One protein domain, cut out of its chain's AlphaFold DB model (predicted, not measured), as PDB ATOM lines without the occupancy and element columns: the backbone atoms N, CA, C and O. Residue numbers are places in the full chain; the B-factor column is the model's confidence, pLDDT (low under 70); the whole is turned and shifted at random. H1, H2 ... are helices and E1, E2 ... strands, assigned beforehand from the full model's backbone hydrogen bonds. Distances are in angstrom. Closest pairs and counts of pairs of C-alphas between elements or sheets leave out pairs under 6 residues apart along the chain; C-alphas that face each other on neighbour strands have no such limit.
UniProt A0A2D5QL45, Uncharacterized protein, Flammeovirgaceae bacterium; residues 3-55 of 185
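What this domain is: This is residues 3 to 55 of the 185 residues of an uncharacterized protein of Flammeovirgaceae bacterium (UniProt A0A2D5QL45). A strongly twisted sheet of three antiparallel strands has one long helix at its E3 side, which only grazes it with residues 39 to 43; residues 44 to 55 of H1 stick out free. The strands form a meander, each the antiparallel neighbour of the one before, in the order E1, E2, E3. The 53 printed residues include three named strands followed by one named helix, a mixed class of helices and strands. The whole is only just loose, close to extended, with a radius of gyration of the C-alphas of 15.0 A, and its outline is flat, spanning 49 by 27 by 12 A.

How they stand to each other: The inner strand is E2, residues 17 to 25. Edge strand E1, residues 3 to 9, forms a hairpin with E2, at 146 degrees between directions; N 4 and O 22 are 2.9 A apart, within hydrogen-bond range, and C-alphas 7 and 19 face each other at 4.4 A. Edge strand E3, residues 28 to 34, forms the other hairpin with E2, at 124 degrees, with N 33 and O 23 at 2.7 A. H1, residues 38 to 55, comes closest to E3 at the C-alphas of Phe 33 and Met 40, 6.2 A apart. In H1, 10 of 14 O i to N i+4 pairs are within hydrogen-bond range.

Where its parts are: E2 measures 25.6 A from first to last C-alpha, E1 19.8 A and E3 14.4 A. E1 begins at C-alpha 3, (-35.966, 5.489, -41.448). H1 measures 25.1 A, has a kink of 28 degrees near residue 49, and ends at C-alpha 55, (-44.988, 5.652, -10.161).

The domain as a whole: The C-alphas of Trp 13 and Asp 55 are the two farthest apart, 49.6 A. The printed part has no cut and no long link. Residues 8 to 18 and 52 to 55 have pLDDT under 70.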
ATOM      1  N   THR A   3     -37.401   5.265 -41.669       82.44
ATOM      2  CA  THR A   3     -35.966   5.489 -41.448       82.44
ATOM      3  C   THR A   3     -35.312   6.108 -42.675       82.44
ATOM      4  O   THR A   3     -35.734   5.889 -43.810       82.44
ATOM      5  N   LYS A   4     -34.272   6.913 -42.454       83.44
ATOM      6  CA  LYS A   4     -33.407   7.442 -43.514       83.44
ATOM      7  C   LYS A   4     -31.973   7.516 -43.007       83.44
ATOM      8  O   LYS A   4     -31.737   7.775 -41.830       83.44
ATOM      9  N   GLN A   5     -31.010   7.273 -43.888       82.19
ATOM     10  CA  GLN A   5     -29.594   7.397 -43.556       82.19
ATOM     11  C   GLN A   5     -29.123   8.825 -43.834       82.19
ATOM     12  O   GLN A   5     -29.362   9.360 -44.918       82.19
ATOM     13  N   ILE A   6     -28.444   9.435 -42.865       79.12
ATOM     14  CA  ILE A   6     -27.849  10.766 -43.006       79.12
ATOM     15  C   ILE A   6     -26.338  10.647 -42.788       79.12
ATOM     16  O   ILE A   6     -25.868   9.915 -41.915       79.12
ATOM     17  N   SER A   7     -25.572  11.357 -43.616       74.12
ATOM     18  CA  SER A   7     -24.116  11.472 -43.510       74.12
ATOM     19  C   SER A   7     -23.779  12.904 -43.137       74.12
ATOM     20  O   SER A   7     -24.223  13.822 -43.822       74.12
ATOM     21  N   ASN A   8     -22.999  13.096 -42.074       67.00
ATOM     22  CA  ASN A   8     -22.518  14.421 -41.701       67.00
ATOM     23  C   ASN A   8     -20.988  14.437 -41.692       67.00
ATOM     24  O   ASN A   8     -20.352  13.516 -41.169       67.00
ATOM     25  N   LYS A   9     -20.399  15.473 -42.295       60.75
ATOM     26  CA  LYS A   9     -18.945  15.620 -42.406       60.75
ATOM     27  C   LYS A   9     -18.440  16.267 -41.119       60.75
ATOM     28  O   LYS A   9     -18.764  17.420 -40.853       60.75
ATOM     29  N   SER A  10     -17.681  15.544 -40.300       60.75
ATOM     30  CA  SER A  10     -17.141  16.093 -39.050       60.75
ATOM     31  C   SER A  10     -15.619  16.180 -39.115       60.75
ATOM     32  O   SER A  10     -14.943  15.154 -39.152       60.75
ATOM     33  N   GLY A  11     -15.098  17.409 -39.116       57.41
ATOM     34  CA  GLY A  11     -13.666  17.722 -39.077       57.41
ATOM     35  C   GLY A  11     -13.264  18.749 -40.137       57.41
ATOM     36  O   GLY A  11     -13.699  18.659 -41.283       57.41
ATOM     37  N   PHE A  12     -12.403  19.704 -39.764       64.38
ATOM     38  CA  PHE A  12     -11.890  20.766 -40.649       64.38
ATOM     39  C   PHE A  12     -11.205  20.205 -41.911       64.38
ATOM     40  O   PHE A  12     -11.296  20.788 -42.984       64.38
ATOM     41  N   TRP A  13     -10.615  19.010 -41.797       61.88
ATOM     42  CA  TRP A  13      -9.965  18.282 -42.892       61.88
ATOM     43  C   TRP A  13     -10.799  17.142 -43.488       61.88
ATOM     44  O   TRP A  13     -10.285  16.331 -44.245       61.88
ATOM     45  N   GLY A  14     -12.102  17.072 -43.200       57.50
ATOM     46  CA  GLY A  14     -13.055  16.288 -43.988       57.50
ATOM     47  C   GLY A  14     -12.837  14.772 -44.086       57.50
ATOM     48  O   GLY A  14     -13.507  14.145 -44.906       57.50
ATOM     49  N   THR A  15     -11.945  14.186 -43.286       57.19
ATOM     50  CA  THR A  15     -11.539  12.776 -43.391       57.19
ATOM     51  C   THR A  15     -12.475  11.802 -42.679       57.19
ATOM     52  O   THR A  15     -12.370  10.601 -42.911       57.19
ATOM     53  N   ASN A  16     -13.408  12.280 -41.846       57.94
ATOM     54  CA  ASN A  16     -14.291  11.414 -41.067       57.94
ATOM     55  C   ASN A  16     -15.767  11.639 -41.435       57.94
ATOM     56  O   ASN A  16     -16.338  12.707 -41.185       57.94
ATOM     57  N   ASN A  17     -16.367  10.638 -42.085       61.75
ATOM     58  CA  ASN A  17     -17.721  10.692 -42.630       61.75
ATOM     59  C   ASN A  17     -18.642   9.800 -41.784       61.75
ATOM     60  O   ASN A  17     -18.712   8.586 -41.979       61.75
ATOM     61  N   ASN A  18     -19.337  10.405 -40.821       66.69
ATOM     62  CA  ASN A  18     -20.141   9.674 -39.845       66.69
ATOM     63  C   ASN A  18     -21.560   9.447 -40.385       66.69
ATOM     64  O   ASN A  18     -22.412  10.342 -40.341       66.69
ATOM     65  N   LYS A  19     -21.818   8.238 -40.896       75.56
ATOM     66  CA  LYS A  19     -23.146   7.802 -41.353       75.56
ATOM     67  C   LYS A  19     -23.945   7.228 -40.189       75.56
ATOM     68  O   LYS A  19     -23.464   6.345 -39.488       75.56
ATOM     69  N   HIS A  20     -25.178   7.686 -40.010       76.88
ATOM     70  CA  HIS A  20     -26.091   7.135 -39.009       76.88
ATOM     71  C   HIS A  20     -27.533   7.146 -39.516       76.88
ATOM     72  O   HIS A  20     -27.895   7.917 -40.408       76.88
ATOM     73  N   PHE A  21     -28.352   6.256 -38.963       82.25
ATOM     74  CA  PHE A  21     -29.778   6.193 -39.262       82.25
ATOM     75  C   PHE A  21     -30.553   7.152 -38.359       82.25
ATOM     76  O   PHE A  21     -30.270   7.271 -37.163       82.25
ATOM     77  N   VAL A  22     -31.539   7.826 -38.942       80.56
ATOM     78  CA  VAL A  22     -32.512   8.658 -38.233       80.56
ATOM     79  C   VAL A  22     -33.923   8.186 -38.552       80.56
ATOM     80  O   VAL A  22     -34.164   7.580 -39.600       80.56
ATOM     81  N   TYR A  23     -34.852   8.487 -37.656       82.56
ATOM     82  CA  TYR A  23     -36.254   8.101 -37.758       82.56
ATOM     83  C   TYR A  23     -37.133   9.337 -37.933       82.56
ATOM     84  O   TYR A  23     -36.832  10.384 -37.370       82.56
ATOM     85  N   TYR A  24     -38.226   9.228 -38.678       81.56
ATOM     86  CA  TYR A  24     -39.187  10.316 -38.871       81.56
ATOM     87  C   TYR A  24     -40.619   9.779 -38.968       81.56
ATOM     88  O   TYR A  24     -40.850   8.584 -39.210       81.56
ATOM     89  N   PHE A  25     -41.591  10.659 -38.737       83.62
ATOM     90  CA  PHE A  25     -43.007  10.332 -38.880       83.62
ATOM     91  C   PHE A  25     -43.441  10.477 -40.336       83.62
ATOM     92  O   PHE A  25     -42.945  11.319 -41.080       83.62
ATOM     93  N   GLU A  26     -44.356   9.613 -40.763       80.06
ATOM     94  CA  GLU A  26     -44.867   9.637 -42.130       80.06
ATOM     95  C   GLU A  26     -45.647  10.937 -42.363       80.06
ATOM     96  O   GLU A  26     -46.557  11.250 -41.601       80.06
ATOM     97  N   GLY A  27     -45.233  11.724 -43.363       81.94
ATOM     98  CA  GLY A  27     -45.748  13.077 -43.608       81.94
ATOM     99  C   GLY A  27     -44.898  14.219 -43.029       81.94
ATOM    100  O   GLY A  27     -45.112  15.365 -43.412       81.94
ATOM    101  N   ASP A  28     -43.896  13.933 -42.187       78.69
ATOM    102  CA  ASP A  28     -42.993  14.943 -41.609       78.69
ATOM    103  C   ASP A  28     -41.516  14.523 -41.717       78.69
ATOM    104  O   ASP A  28     -40.834  14.200 -40.744       78.69
ATOM    105  N   GLU A  29     -41.005  14.499 -42.950       75.06
ATOM    106  CA  GLU A  29     -39.640  14.041 -43.250       75.06
ATOM    107  C   GLU A  29     -38.543  15.009 -42.781       75.06
ATOM    108  O   GLU A  29     -37.382  14.617 -42.631       75.06
ATOM    109  N   LYS A  30     -38.890  16.286 -42.575       76.25
ATOM    110  CA  LYS A  30     -37.936  17.326 -42.164       76.25
ATOM    111  C   LYS A  30     -37.623  17.240 -40.670       76.25
ATOM    112  O   LYS A  30     -36.499  17.549 -40.276       76.25
ATOM    113  N   ASN A  31     -38.571  16.783 -39.852       75.50
ATOM    114  CA  ASN A  31     -38.390  16.609 -38.415       75.50
ATOM    115  C   ASN A  31     -38.007  15.164 -38.072       75.50
ATOM    116  O   ASN A  31     -38.836  14.348 -37.673       75.50
ATOM    117  N   TYR A  32     -36.717  14.855 -38.183       77.62
ATOM    118  CA  TYR A  32     -36.176  13.538 -37.853       77.62
ATOM    119  C   TYR A  32     -35.541  13.483 -36.453       77.62
ATOM    120  O   TYR A  32     -35.012  14.464 -35.928       77.62
ATOM    121  N   PHE A  33     -35.560  12.294 -35.856       79.50
ATOM    122  CA  PHE A  33     -34.999  11.969 -34.551       79.50
ATOM    123  C   PHE A  33     -33.810  11.027 -34.739       79.50
ATOM    124  O   PHE A  33     -33.927   9.943 -35.312       79.50
ATOM    125  N   GLY A  34     -32.642  11.439 -34.255       77.19
ATOM    126  CA  GLY A  34     -31.508  10.528 -34.103       77.19
ATOM    127  C   GLY A  34     -31.574   9.837 -32.744       77.19
ATOM    128  O   GLY A  34     -31.849  10.510 -31.751       77.19
ATOM    129  N   LEU A  35     -31.236   8.545 -32.682       71.62
ATOM    130  CA  LEU A  35     -31.188   7.746 -31.442       71.62
ATOM    131  C   LEU A  35     -30.392   8.418 -30.306       71.62
ATOM    132  O   LEU A  35     -30.756   8.304 -29.148       71.62
ATOM    133  N   ARG A  36     -29.323   9.160 -30.632       73.75
ATOM    134  CA  ARG A  36     -28.486   9.899 -29.658       73.75
ATOM    135  C   ARG A  36     -28.657  11.426 -29.705       73.75
ATOM    136  O   ARG A  36     -27.849  12.175 -29.142       73.75
ATOM    137  N   SER A  37     -29.681  11.911 -30.407       80.50
ATOM    138  CA  SER A  37     -29.932  13.346 -30.579       80.50
ATOM    139  C   SER A  37     -30.389  14.007 -29.275       80.50
ATOM    140  O   SER A  37     -30.940  13.353 -28.391       80.50
ATOM    141  N   LYS A  38     -30.178  15.325 -29.150       82.75
ATOM    142  CA  LYS A  38     -30.669  16.096 -27.994       82.75
ATOM    143  C   LYS A  38     -32.197  16.045 -27.883       82.75
ATOM    144  O   LYS A  38     -32.710  15.987 -26.780       82.75
ATOM    145  N   LYS A  39     -32.902  16.023 -29.023       80.69
ATOM    146  CA  LYS A  39     -34.369  15.942 -29.083       80.69
ATOM    147  C   LYS A  39     -34.884  14.598 -28.563       80.69
ATOM    148  O   LYS A  39     -35.873  14.587 -27.849       80.69
ATOM    149  N   MET A  40     -34.195  13.496 -28.879       82.38
ATOM    150  CA  MET A  40     -34.540  12.173 -28.346       82.38
ATOM    151  C   MET A  40     -34.286  12.089 -26.841       82.38
ATOM    152  O   MET A  40     -35.150  11.618 -26.122       82.38
ATOM    153  N   ARG A  41     -33.156  12.626 -26.361       84.88
ATOM    154  CA  ARG A  41     -32.892  12.739 -24.918       84.88
ATOM    155  C   ARG A  41     -33.944  13.580 -24.199       84.88
ATOM    156  O   ARG A  41     -34.466  13.138 -23.199       84.88
ATOM    157  N   ALA A  42     -34.323  14.730 -24.753       86.38
ATOM    158  CA  ALA A  42     -35.384  15.555 -24.177       86.38
ATOM    159  C   ALA A  42     -36.746  14.840 -24.162       86.38
ATOM    160  O   ALA A  42     -37.514  15.027 -23.229       86.38
ATOM    161  N   LEU A  43     -37.043  14.027 -25.182       85.56
ATOM    162  CA  LEU A  43     -38.254  13.205 -25.232       85.56
ATOM    163  C   LEU A  43     -38.216  12.077 -24.192       85.56
ATOM    164  O   LEU A  43     -39.223  11.806 -23.554       85.56
ATOM    165  N   GLU A  44     -37.065  11.426 -24.023       84.94
ATOM    166  CA  GLU A  44     -36.837  10.404 -22.998       84.94
ATOM    167  C   GLU A  44     -36.939  11.003 -21.591       84.94
ATOM    168  O   GLU A  44     -37.642  10.459 -20.748       84.94
ATOM    169  N   ASP A  45     -36.325  12.165 -21.361       87.88
ATOM    170  CA  ASP A  45     -36.409  12.907 -20.105       87.88
ATOM    171  C   ASP A  45     -37.858  13.326 -19.802       87.88
ATOM    172  O   ASP A  45     -38.313  13.174 -18.672       87.88
ATOM    173  N   ASP A  46     -38.603  13.816 -20.800       86.06
ATOM    174  CA  ASP A  46     -40.016  14.195 -20.663       86.06
ATOM    175  C   ASP A  46     -40.914  12.980 -20.399       86.06
ATOM    176  O   ASP A  46     -41.759  13.012 -19.507       86.06
ATOM    177  N   PHE A  47     -40.683  11.868 -21.100       84.06
ATOM    178  CA  PHE A  47     -41.397  10.615 -20.872       84.06
ATOM    179  C   PHE A  47     -41.114  10.055 -19.473       84.06
ATOM    180  O   PHE A  47     -42.040   9.726 -18.735       84.06
ATOM    181  N   ASN A  48     -39.850  10.013 -19.054       82.06
ATOM    182  CA  ASN A  48     -39.474   9.572 -17.713       82.06
ATOM    183  C   ASN A  48     -40.079  10.491 -16.642       82.06
ATOM    184  O   ASN A  48     -40.575  10.018 -15.622       82.06
ATOM    185  N   LYS A  49     -40.096  11.804 -16.888       81.44
ATOM    186  CA  LYS A  49     -40.631  12.805 -15.963       81.44
ATOM    187  C   LYS A  49     -42.156  12.881 -15.931       81.44
ATOM    188  O   LYS A  49     -42.668  13.336 -14.917       81.44
ATOM    189  N   ASN A  50     -42.879  12.501 -16.979       77.44
ATOM    190  CA  ASN A  50     -44.339  12.667 -17.036       77.44
ATOM    191  C   ASN A  50     -45.108  11.341 -17.053       77.44
ATOM    192  O   ASN A  50     -46.281  11.323 -16.697       77.44
ATOM    193  N   VAL A  51     -44.477  10.246 -17.485       75.81
ATOM    194  CA  VAL A  51     -45.110   8.925 -17.621       75.81
ATOM    195  C   VAL A  51     -44.579   7.954 -16.574       75.81
ATOM    196  O   VAL A  51     -45.376   7.305 -15.908       75.81
ATOM    197  N   LEU A  52     -43.258   7.887 -16.372       69.94
ATOM    198  CA  LEU A  52     -42.671   7.010 -15.344       69.94
ATOM    199  C   LEU A  52     -42.646   7.645 -13.948       69.94
ATOM    200  O   LEU A  52     -42.614   6.937 -12.949       69.94
ATOM    201  N   SER A  53     -42.695   8.973 -13.843       63.00
ATOM    202  CA  SER A  53     -42.792   9.658 -12.546       63.00
ATOM    203  C   SER A  53     -44.161   9.502 -11.879       63.00
ATOM    204  O   SER A  53     -44.290   9.783 -10.691       63.00
ATOM    205  N   VAL A  54     -45.184   9.038 -12.602       57.59
ATOM    206  CA  VAL A  54     -46.493   8.711 -12.018       57.59
ATOM    207  C   VAL A  54     -46.373   7.539 -11.026       57.59
ATOM    208  O   VAL A  54     -47.132   7.485 -10.065       57.59
ATOM    209  N   ASP A  55     -45.345   6.687 -11.151       57.59
ATOM    210  CA  ASP A  55     -44.988   5.652 -10.161       57.59
ATOM    211  C   ASP A  55     -44.203   6.196  -8.943       57.59
ATOM    212  O   ASP A  55     -43.811   5.439  -8.051       57.59
TER     213      ASP A  55